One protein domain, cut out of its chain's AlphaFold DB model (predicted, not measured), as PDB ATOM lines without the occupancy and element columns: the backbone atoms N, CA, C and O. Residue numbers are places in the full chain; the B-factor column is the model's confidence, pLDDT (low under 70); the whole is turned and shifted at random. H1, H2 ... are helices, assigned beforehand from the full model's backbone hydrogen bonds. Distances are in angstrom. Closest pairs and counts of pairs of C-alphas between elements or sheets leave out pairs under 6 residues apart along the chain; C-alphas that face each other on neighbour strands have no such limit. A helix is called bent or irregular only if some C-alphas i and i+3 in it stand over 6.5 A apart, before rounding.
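This is residues 14 to 91 of the 326 residues of an uncharacterized protein of Spirochaetes bacterium (UniProt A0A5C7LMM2). Picture three short helices strung on long loops, with H1 in the middle, H2 packed on one side of it about perpendicular, and H3 on the other side, apart from both. The stretch of residues 31 to 54 swings in a wide arc from the end of H1 round to H2, and residues 49 to 55 stick out. The printed part has 78 residues with three named helices, H1, H2 and H3 in that order, and no named strand. The class is all helix, though only 34 of the 78 residues are in named elements. The whole is compact, with a radius of gyration of the C-alphas of 12.4 A, and spans 37 by 30 by 21 A.

Find C-alpha 22 at (-9.329, -32.886, -13.482), where H1, residues 22 to 30, begins; it runs 12.3 A. Next look for H2, residues 55 to 66, from C-alpha 55 at (4.934, -42.447, -14.168) over 16.2 A. H3, residues 78 to 90, runs 14.2 A and ends at C-alpha 90 at (-19.309, -25.931, -29.244). It is irregular: C-alphas 87 and 90 are 7.2 A apart.

Look first at His 24 and Leu 60, whose C-alphas, 5.9 A apart, are the closest of H1 and H2. These helices touch, and their lines are about perpendicular at 85 degrees. H3 is apart from H1 and from H2. In H1 and H2 every O i to N i+4 pair is within hydrogen-bond range; in H3, 8 of 9 are.

The C-alphas of Thr 53 and Ser 91, the two farthest apart, are 37.5 A from each other. The printed part has no cut. Both links are long, with 24 residues from H1 to H2 and 11 from H2 to H3. Mean pLDDT of the printed part is 80.4; look for values under 70 at residues 14 to 17 and 43 to 56.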
ATOM      1  N   ASP A  14      -0.242 -43.650  -6.610       48.28
ATOM      2  CA  ASP A  14      -1.009 -44.793  -6.094       48.28
ATOM      3  C   ASP A  14      -2.346 -44.384  -5.455       48.28
ATOM      4  O   ASP A  14      -3.261 -45.207  -5.390       48.28
ATOM      5  N   GLU A  15      -2.504 -43.114  -5.071       52.53
ATOM      6  CA  GLU A  15      -3.727 -42.563  -4.467       52.53
ATOM      7  C   GLU A  15      -4.758 -42.031  -5.479       52.53
ATOM      8  O   GLU A  15      -5.846 -41.607  -5.079       52.53
ATOM      9  N   LEU A  16      -4.481 -42.071  -6.792       57.06
ATOM     10  CA  LEU A  16      -5.521 -41.772  -7.778       57.06
ATOM     11  C   LEU A  16      -6.616 -42.841  -7.692       57.06
ATOM     12  O   LEU A  16      -6.420 -43.989  -8.102       57.06
ATOM     13  N   ALA A  17      -7.780 -42.442  -7.176       61.81
ATOM     14  CA  ALA A  17      -9.005 -43.218  -7.286       61.81
ATOM     15  C   ALA A  17      -9.237 -43.613  -8.759       61.81
ATOM     16  O   ALA A  17      -8.900 -42.844  -9.658       61.81
ATOM     17  N   ASP A  18      -9.804 -44.802  -9.006       82.06
ATOM     18  CA  ASP A  18     -10.131 -45.322 -10.349       82.06
ATOM     19  C   ASP A  18     -11.316 -44.549 -10.968       82.06
ATOM     20  O   ASP A  18     -12.399 -45.089 -11.188       82.06
ATOM     21  N   VAL A  19     -11.139 -43.237 -11.144       86.81
ATOM     22  CA  VAL A  19     -12.144 -42.270 -11.591       86.81
ATOM     23  C   VAL A  19     -11.514 -41.240 -12.522       86.81
ATOM     24  O   VAL A  19     -10.385 -40.783 -12.319       86.81
ATOM     25  N   PHE A  20     -12.279 -40.814 -13.528       89.12
ATOM     26  CA  PHE A  20     -11.905 -39.669 -14.349       89.12
ATOM     27  C   PHE A  20     -11.855 -38.413 -13.470       89.12
ATOM     28  O   PHE A  20     -12.718 -38.209 -12.622       89.12
ATOM     29  N   SER A  21     -10.835 -37.576 -13.644       87.19
ATOM     30  CA  SER A  21     -10.549 -36.441 -12.756       87.19
ATOM     31  C   SER A  21     -10.003 -35.251 -13.533       87.19
ATOM     32  O   SER A  21      -9.651 -35.367 -14.709       87.19
ATOM     33  N   ILE A  22      -9.866 -34.104 -12.864       82.88
ATOM     34  CA  ILE A  22      -9.329 -32.886 -13.482       82.88
ATOM     35  C   ILE A  22      -7.922 -33.091 -14.072       82.88
ATOM     36  O   ILE A  22      -7.594 -32.506 -15.102       82.88
ATOM     37  N   HIS A  23      -7.114 -33.981 -13.485       83.56
ATOM     38  CA  HIS A  23      -5.771 -34.310 -13.972       83.56
ATOM     39  C   HIS A  23      -5.796 -34.942 -15.367       83.56
ATOM     40  O   HIS A  23      -4.967 -34.600 -16.209       83.56
ATOM     41  N   HIS A  24      -6.780 -35.804 -15.641       88.19
ATOM     42  CA  HIS A  24      -6.966 -36.420 -16.955       88.19
ATOM     43  C   HIS A  24      -7.284 -35.367 -18.019       88.19
ATOM     44  O   HIS A  24      -6.730 -35.392 -19.115       88.19
ATOM     45  N   LEU A  25      -8.127 -34.393 -17.676       87.12
ATOM     46  CA  LEU A  25      -8.496 -33.313 -18.585       87.12
ATOM     47  C   LEU A  25      -7.329 -32.355 -18.862       87.12
ATOM     48  O   LEU A  25      -7.100 -31.975 -20.010       87.12
ATOM     49  N   VAL A  26      -6.540 -32.028 -17.832       83.00
ATOM     50  CA  VAL A  26      -5.287 -31.267 -17.987       83.00
ATOM     51  C   VAL A  26      -4.309 -32.019 -18.888       83.00
ATOM     52  O   VAL A  26      -3.684 -31.408 -19.753       83.00
ATOM     53  N   TRP A  27      -4.188 -33.338 -18.723       87.38
ATOM     54  CA  TRP A  27      -3.334 -34.165 -19.572       87.38
ATOM     55  C   TRP A  27      -3.787 -34.134 -21.037       87.38
ATOM     56  O   TRP A  27      -2.960 -33.904 -21.920       87.38
ATOM     57  N   LEU A  28      -5.090 -34.279 -21.307       89.31
ATOM     58  CA  LEU A  28      -5.649 -34.185 -22.663       89.31
ATOM     59  C   LEU A  28      -5.356 -32.817 -23.305       89.31
ATOM     60  O   LEU A  28      -4.898 -32.759 -24.447       89.31
ATOM     61  N   SER A  29      -5.554 -31.724 -22.561       85.44
ATOM     62  CA  SER A  29      -5.270 -30.363 -23.039       85.44
ATOM     63  C   SER A  29      -3.782 -30.154 -23.343       85.44
ATOM     64  O   SER A  29      -3.423 -29.706 -24.431       85.44
ATOM     65  N   ARG A  30      -2.884 -30.570 -22.438       83.56
ATOM     66  CA  ARG A  30      -1.423 -30.466 -22.631       83.56
ATOM     67  C   ARG A  30      -0.914 -31.238 -23.846       83.56
ATOM     68  O   ARG A  30       0.080 -30.833 -24.442       83.56
ATOM     69  N   ASN A  31      -1.585 -32.327 -24.212       86.88
ATOM     70  CA  ASN A  31      -1.249 -33.131 -25.385       86.88
ATOM     71  C   ASN A  31      -1.950 -32.650 -26.670       86.88
ATOM     72  O   ASN A  31      -1.861 -33.321 -27.694       86.88
ATOM     73  N   GLY A  32      -2.634 -31.499 -26.637       87.50
ATOM     74  CA  GLY A  32      -3.299 -30.916 -27.805       87.50
ATOM     75  C   GLY A  32      -4.506 -31.715 -28.293       87.50
ATOM     76  O   GLY A  32      -4.948 -31.520 -29.420       87.50
ATOM     77  N   LEU A  33      -5.024 -32.624 -27.464       90.88
ATOM     78  CA  LEU A  33      -6.216 -33.411 -27.771       90.88
ATOM     79  C   LEU A  33      -7.492 -32.626 -27.463       90.88
ATOM     80  O   LEU A  33      -8.541 -32.895 -28.030       90.88
ATOM     81  N   VAL A  34      -7.398 -31.639 -26.577       88.06
ATOM     82  CA  VAL A  34      -8.497 -30.758 -26.199       88.06
ATOM     83  C   VAL A  34      -8.022 -29.310 -26.307       88.06
ATOM     84  O   VAL A  34      -6.957 -28.966 -25.797       88.06
ATOM     85  N   ASN A  35      -8.806 -28.469 -26.988       75.06
ATOM     86  CA  ASN A  35      -8.365 -27.141 -27.433       75.06
ATOM     87  C   ASN A  35      -8.300 -26.076 -26.331       75.06
ATOM     88  O   ASN A  35      -7.613 -25.073 -26.516       75.06
ATOM     89  N   ASP A  36      -9.007 -26.262 -25.215       74.94
ATOM     90  CA  ASP A  36      -9.086 -25.260 -24.152       74.94
ATOM     91  C   ASP A  36      -9.276 -25.899 -22.769       74.94
ATOM     92  O   ASP A  36      -9.622 -27.079 -22.649       74.94
ATOM     93  N   TYR A  37      -9.058 -25.111 -21.719       73.88
ATOM     94  CA  TYR A  37      -9.400 -25.484 -20.353       73.88
ATOM     95  C   TYR A  37     -10.862 -25.120 -20.071       73.88
ATOM     96  O   TYR A  37     -11.259 -23.972 -20.290       73.88
ATOM     97  N   PRO A  38     -11.675 -26.032 -19.511       73.38
ATOM     98  CA  PRO A  38     -13.027 -25.689 -19.090       73.38
ATOM     99  C   PRO A  38     -12.958 -24.888 -17.795       73.38
ATOM    100  O   PRO A  38     -13.182 -25.423 -16.716       73.38
ATOM    101  N   TYR A  39     -12.639 -23.599 -17.891       78.75
ATOM    102  CA  TYR A  39     -12.538 -22.681 -16.750       78.75
ATOM    103  C   TYR A  39     -13.793 -22.717 -15.856       78.75
ATOM    104  O   TYR A  39     -13.706 -22.553 -14.640       78.75
ATOM    105  N   ALA A  40     -14.947 -23.013 -16.456       82.94
ATOM    106  CA  ALA A  40     -16.223 -23.227 -15.789       82.94
ATOM    107  C   ALA A  40     -16.224 -24.403 -14.785       82.94
ATOM    108  O   ALA A  40     -16.998 -24.401 -13.833       82.94
ATOM    109  N   LEU A  41     -15.328 -25.383 -14.949       83.00
ATOM    110  CA  LEU A  41     -15.107 -26.504 -14.027       83.00
ATOM    111  C   LEU A  41     -14.084 -26.187 -12.923       83.00
ATOM    112  O   LEU A  41     -13.715 -27.069 -12.144       83.00
ATOM    113  N   GLY A  42     -13.710 -24.918 -12.764       75.56
ATOM    114  CA  GLY A  42     -12.928 -24.427 -11.634       75.56
ATOM    115  C   GLY A  42     -11.431 -24.297 -11.920       75.56
ATOM    116  O   GLY A  42     -10.987 -24.425 -13.061       75.56
ATOM    117  N   PRO A  43     -10.633 -23.975 -10.887       66.12
ATOM    118  CA  PRO A  43      -9.201 -23.779 -11.042       66.12
ATOM    119  C   PRO A  43      -8.503 -25.098 -11.385       66.12
ATOM    120  O   PRO A  43      -8.712 -26.122 -10.736       66.12
ATOM    121  N   PHE A  44      -7.630 -25.048 -12.387       66.06
ATOM    122  CA  PHE A  44      -6.793 -26.174 -12.788       66.06
ATOM    123  C   PHE A  44      -5.442 -26.102 -12.073       66.06
ATOM    124  O   PHE A  44      -4.910 -25.001 -11.896       66.06
ATOM    125  N   PRO A  45      -4.849 -27.243 -11.684       62.78
ATOM    126  CA  PRO A  45      -3.488 -27.251 -11.165       62.78
ATOM    127  C   PRO A  45      -2.530 -26.653 -12.210       62.78
ATOM    128  O   PRO A  45      -2.461 -27.121 -13.349       62.78
ATOM    129  N   ALA A  46      -1.806 -25.593 -11.823       50.12
ATOM    130  CA  ALA A  46      -0.873 -24.871 -12.699       50.12
ATOM    131  C   ALA A  46       0.255 -25.786 -13.209       50.12
ATOM    132  O   ALA A  46       0.738 -25.666 -14.339       50.12
ATOM    133  N   THR A  47       0.626 -26.757 -12.386       52.25
ATOM    134  CA  THR A  47       1.614 -27.787 -12.653       52.25
ATOM    135  C   THR A  47       0.995 -29.143 -12.322       52.25
ATOM    136  O   THR A  47       0.412 -29.344 -11.261       52.25
ATOM    137  N   LEU A  48       1.139 -30.113 -13.226       57.62
ATOM    138  CA  LEU A  48       1.181 -31.512 -12.810       57.62
ATOM    139  C   LEU A  48       2.567 -31.687 -12.168       57.62
ATOM    140  O   LEU A  48       3.477 -32.184 -12.826       57.62
ATOM    141  N   ASP A  49       2.777 -31.176 -10.949       48.28
ATOM    142  CA  ASP A  49       4.088 -31.119 -10.254       48.28
ATOM    143  C   ASP A  49       4.684 -32.503  -9.914       48.28
ATOM    144  O   ASP A  49       5.656 -32.632  -9.180       48.28
ATOM    145  N   PHE A  50       4.131 -33.562 -10.499       52.28
ATOM    146  CA  PHE A  50       4.591 -34.942 -10.392       52.28
ATOM    147  C   PHE A  50       5.336 -35.417 -11.658       52.28
ATOM    148  O   PHE A  50       5.750 -36.577 -11.747       52.28
ATOM    149  N   ALA A  51       5.523 -34.519 -12.637       46.50
ATOM    150  CA  ALA A  51       6.152 -34.785 -13.934       46.50
ATOM    151  C   ALA A  51       7.621 -35.249 -13.853       46.50
ATOM    152  O   ALA A  51       8.104 -35.879 -14.791       46.50
ATOM    153  N   ASP A  52       8.314 -35.031 -12.731       45.91
ATOM    154  CA  ASP A  52       9.723 -35.421 -12.570       45.91
ATOM    155  C   ASP A  52       9.952 -36.947 -12.634       45.91
ATOM    156  O   ASP A  52      11.080 -37.395 -12.846       45.91
ATOM    157  N   THR A  53       8.899 -37.767 -12.503       51.12
ATOM    158  CA  THR A  53       9.007 -39.240 -12.563       51.12
ATOM    159  C   THR A  53       8.490 -39.874 -13.859       51.12
ATOM    160  O   THR A  53       8.764 -41.052 -14.097       51.12
ATOM    161  N   GLY A  54       7.714 -39.154 -14.683       58.19
ATOM    162  CA  GLY A  54       7.062 -39.674 -15.901       58.19
ATOM    163  C   GLY A  54       6.007 -40.783 -15.700       58.19
ATOM    164  O   GLY A  54       5.289 -41.114 -16.639       58.19
ATOM    165  N   ARG A  55       5.875 -41.352 -14.493       60.12
ATOM    166  CA  ARG A  55       4.934 -42.447 -14.168       60.12
ATOM    167  C   ARG A  55       3.486 -41.983 -14.063       60.12
ATOM    168  O   ARG A  55       2.565 -42.722 -14.404       60.12
ATOM    169  N   PHE A  56       3.295 -40.754 -13.598       68.06
ATOM    170  CA  PHE A  56       1.975 -40.144 -13.497       68.06
ATOM    171  C   PHE A  56       1.350 -39.966 -14.889       68.06
ATOM    172  O   PHE A  56       0.204 -40.349 -15.110       68.06
ATOM    173  N   ASP A  57       2.142 -39.516 -15.867       73.50
ATOM    174  CA  ASP A  57       1.694 -39.348 -17.252       73.50
ATOM    175  C   ASP A  57       1.355 -40.680 -17.938       73.50
ATOM    176  O   ASP A  57       0.388 -40.743 -18.701       73.50
ATOM    177  N   SER A  58       2.115 -41.754 -17.675       77.81
ATOM    178  CA  SER A  58       1.793 -43.077 -18.227       77.81
ATOM    179  C   SER A  58       0.492 -43.631 -17.656       77.81
ATOM    180  O   SER A  58      -0.321 -44.141 -18.423       77.81
ATOM    181  N   ARG A  59       0.252 -43.466 -16.347       83.56
ATOM    182  CA  ARG A  59      -0.981 -43.932 -15.698       83.56
ATOM    183  C   ARG A  59      -2.215 -43.204 -16.229       83.56
ATOM    184  O   ARG A  59      -3.159 -43.865 -16.641       83.56
ATOM    185  N   LEU A  60      -2.175 -41.872 -16.333       87.38
ATOM    186  CA  LEU A  60      -3.286 -41.095 -16.900       87.38
ATOM    187  C   LEU A  60      -3.618 -41.533 -18.333       87.38
ATOM    188  O   LEU A  60      -4.785 -41.667 -18.691       87.38
ATOM    189  N   LYS A  61      -2.599 -41.785 -19.165       89.38
ATOM    190  CA  LYS A  61      -2.808 -42.282 -20.529       89.38
ATOM    191  C   LYS A  61      -3.418 -43.685 -20.543       89.38
ATOM    192  O   LYS A  61      -4.333 -43.933 -21.326       89.38
ATOM    193  N   GLU A  62      -2.901 -44.595 -19.721       89.94
ATOM    194  CA  GLU A  62      -3.418 -45.961 -19.595       89.94
ATOM    195  C   GLU A  62      -4.876 -45.963 -19.130       89.94
ATOM    196  O   GLU A  62      -5.694 -46.676 -19.710       89.94
ATOM    197  N   ASP A  63      -5.224 -45.111 -18.165       92.19
ATOM    198  CA  ASP A  63      -6.592 -44.915 -17.686       92.19
ATOM    199  C   ASP A  63      -7.506 -44.409 -18.809       92.19
ATOM    200  O   ASP A  63      -8.547 -45.007 -19.087       92.19
ATOM    201  N   LEU A  64      -7.075 -43.385 -19.549       94.31
ATOM    202  CA  LEU A  64      -7.823 -42.846 -20.687       94.31
ATOM    203  C   LEU A  64      -8.040 -43.876 -21.810       94.31
ATOM    204  O   LEU A  64      -9.109 -43.900 -22.422       94.31
ATOM    205  N   GLN A  65      -7.058 -44.738 -22.087       94.56
ATOM    206  CA  GLN A  65      -7.202 -45.829 -23.058       94.56
ATOM    207  C   GLN A  65      -8.115 -46.939 -22.530       94.56
ATOM    208  O   GLN A  65      -8.985 -47.425 -23.254       94.56
ATOM    209  N   ARG A  66      -7.956 -47.321 -21.258       94.50
ATOM    210  CA  ARG A  66      -8.768 -48.346 -20.588       94.50
ATOM    211  C   ARG A  66     -10.243 -47.953 -20.533       94.50
ATOM    212  O   ARG A  66     -11.098 -48.811 -20.735       94.50
ATOM    213  N   TRP A  67     -10.542 -46.676 -20.306       94.00
ATOM    214  CA  TRP A  67     -11.906 -46.141 -20.294       94.00
ATOM    215  C   TRP A  67     -12.448 -45.799 -21.689       94.00
ATOM    216  O   TRP A  67     -13.584 -45.348 -21.807       94.00
ATOM    217  N   GLY A  68     -11.662 -46.005 -22.753       94.00
ATOM    218  CA  GLY A  68     -12.088 -45.745 -24.130       94.00
ATOM    219  C   GLY A  68     -12.228 -44.262 -24.482       94.00
ATOM    220  O   GLY A  68     -12.820 -43.946 -25.514       94.00
ATOM    221  N   VAL A  69     -11.681 -43.363 -23.656       95.56
ATOM    222  CA  VAL A  69     -11.558 -41.928 -23.961       95.56
ATOM    223  C   VAL A  69     -10.542 -41.724 -25.079       95.56
ATOM    224  O   VAL A  69     -10.757 -40.903 -25.970       95.56
ATOM    225  N   LEU A  70      -9.461 -42.509 -25.058       96.69
ATOM    226  CA  LEU A  70      -8.495 -42.594 -26.144       96.69
ATOM    227  C   LEU A  70      -8.635 -43.908 -26.904       96.69
ATOM    228  O   LEU A  70      -8.844 -44.975 -26.327       96.69
ATOM    229  N   THR A  71      -8.434 -43.835 -28.211       94.50
ATOM    230  CA  THR A  71      -8.244 -44.991 -29.084       94.50
ATOM    231  C   THR A  71      -6.855 -45.618 -28.872       94.50
ATOM    232  O   THR A  71      -5.965 -45.059 -28.219       94.50
ATOM    233  N   SER A  72      -6.624 -46.807 -29.441       90.12
ATOM    234  CA  SER A  72      -5.342 -47.522 -29.312       90.12
ATOM    235  C   SER A  72      -4.143 -46.759 -29.894       90.12
ATOM    236  O   SER A  72      -3.020 -46.936 -29.432       90.12
ATOM    237  N   ASP A  73      -4.372 -45.903 -30.891       91.31
ATOM    238  CA  ASP A  73      -3.390 -44.996 -31.501       91.31
ATOM    239  C   ASP A  73      -3.234 -43.661 -30.742       91.31
ATOM    240  O   ASP A  73      -2.425 -42.819 -31.132       91.31
ATOM    241  N   GLY A  74      -3.945 -43.484 -29.623       90.56
ATOM    242  CA  GLY A  74      -3.807 -42.334 -28.729       90.56
ATOM    243  C   GLY A  74      -4.535 -41.075 -29.196       90.56
ATOM    244  O   GLY A  74      -4.217 -39.994 -28.706       90.56
ATOM    245  N   GLN A  75      -5.479 -41.204 -30.129       95.19
ATOM    246  CA  GLN A  75      -6.397 -40.129 -30.507       95.19
ATOM    247  C   GLN A  75      -7.612 -40.123 -29.578       95.19
ATOM    248  O   GLN A  75      -7.909 -41.132 -28.937       95.19
ATOM    249  N   LEU A  76      -8.326 -39.000 -29.497       94.94
ATOM    250  CA  LEU A  76      -9.620 -38.983 -28.821       94.94
ATOM    251  C   LEU A  76     -10.620 -39.871 -29.558       94.94
ATOM    252  O   LEU A  76     -10.729 -39.847 -30.783       94.94
ATOM    253  N   ASN A  77     -11.376 -40.637 -28.784       96.19
ATOM    254  CA  ASN A  77     -12.578 -41.282 -29.278       96.19
ATOM    255  C   ASN A  77     -13.610 -40.201 -29.674       96.19
ATOM    256  O   ASN A  77     -13.810 -39.275 -28.882       96.19
ATOM    257  N   PRO A  78     -14.300 -40.323 -30.827       94.44
ATOM    258  CA  PRO A  78     -15.339 -39.377 -31.248       94.44
ATOM    259  C   PRO A  78     -16.412 -39.082 -30.192       94.44
ATOM    260  O   PRO A  78     -16.852 -37.940 -30.068       94.44
ATOM    261  N   ASP A  79     -16.813 -40.080 -29.397       93.50
ATOM    262  CA  ASP A  79     -17.802 -39.885 -28.332       93.50
ATOM    263  C   ASP A  79     -17.250 -38.994 -27.209       93.50
ATOM    264  O   ASP A  79     -17.947 -38.116 -26.701       93.50
ATOM    265  N   ALA A  80     -15.982 -39.181 -26.832       93.88
ATOM    266  CA  ALA A  80     -15.328 -38.355 -25.821       93.88
ATOM    267  C   ALA A  80     -15.052 -36.939 -26.343       93.88
ATOM    268  O   ALA A  80     -15.291 -35.960 -25.639       93.88
ATOM    269  N   GLU A  81     -14.602 -36.829 -27.594       93.19
ATOM    270  CA  GLU A  81     -14.410 -35.551 -28.278       93.19
ATOM    271  C   GLU A  81     -15.708 -34.733 -28.301       93.19
ATOM    272  O   GLU A  81     -15.686 -33.543 -27.987       93.19
ATOM    273  N   PHE A  82     -16.849 -35.368 -28.592       93.50
ATOM    274  CA  PHE A  82     -18.156 -34.714 -28.533       93.50
ATOM    275  C   PHE A  82     -18.461 -34.145 -27.139       93.50
ATOM    276  O   PHE A  82     -18.817 -32.969 -27.024       93.50
ATOM    277  N   LEU A  83     -18.287 -34.947 -26.080       93.50
ATOM    278  CA  LEU A  83     -18.548 -34.513 -24.702       93.50
ATOM    279  C   LEU A  83     -17.669 -33.324 -24.306       93.50
ATOM    280  O   LEU A  83     -18.171 -32.343 -23.755       93.50
ATOM    281  N   PHE A  84     -16.369 -33.386 -24.609       92.25
ATOM    282  CA  PHE A  84     -15.442 -32.302 -24.297       92.25
ATOM    283  C   PHE A  84     -15.770 -31.040 -25.093       92.25
ATOM    284  O   PHE A  84     -15.880 -29.966 -24.505       92.25
ATOM    285  N   ASN A  85     -16.008 -31.149 -26.401       90.88
ATOM    286  CA  ASN A  85     -16.342 -29.994 -27.232       90.88
ATOM    287  C   ASN A  85     -17.624 -29.293 -26.756       90.88
ATOM    288  O   ASN A  85     -17.655 -28.058 -26.694       90.88
ATOM    289  N   ALA A  86     -18.639 -30.056 -26.331       92.56
ATOM    290  CA  ALA A  86     -19.890 -29.501 -25.820       92.56
ATOM    291  C   ALA A  86     -19.664 -28.547 -24.634       92.56
ATOM    292  O   ALA A  86     -20.204 -27.434 -24.630       92.56
ATOM    293  N   ILE A  87     -18.830 -28.941 -23.665       90.31
ATOM    294  CA  ILE A  87     -18.542 -28.141 -22.461       90.31
ATOM    295  C   ILE A  87     -17.412 -27.114 -22.643       90.31
ATOM    296  O   ILE A  87     -17.207 -26.278 -21.768       90.31
ATOM    297  N   LEU A  88     -16.673 -27.164 -23.757       84.50
ATOM    298  CA  LEU A  88     -15.525 -26.286 -24.025       84.50
ATOM    299  C   LEU A  88     -15.788 -25.178 -25.035       84.50
ATOM    300  O   LEU A  88     -14.966 -24.278 -25.178       84.50
ATOM    301  N   GLY A  89     -16.925 -25.202 -25.727       76.75
ATOM    302  CA  GLY A  89     -17.329 -24.048 -26.526       76.75
ATOM    303  C   GLY A  89     -18.242 -24.329 -27.706       76.75
ATOM    304  O   GLY A  89     -18.779 -23.367 -28.255       76.75
ATOM    305  N   SER A  90     -18.468 -25.592 -28.085       85.56
ATOM    306  CA  SER A  90     -19.309 -25.931 -29.244       85.56
ATOM    307  C   SER A  90     -20.810 -25.979 -28.939       85.56
ATOM    308  O   SER A  90     -21.602 -26.291 -29.825       85.56
ATOM    309  N   SER A  91     -21.218 -25.709 -27.697       93.12
ATOM    310  CA  SER A  91     -22.631 -25.602 -27.324       93.12
ATOM    311  C   SER A  91     -23.262 -24.294 -27.813       93.12
ATOM    312  O   SER A  91     -22.592 -23.261 -27.891       93.12
TER     313      SER A  91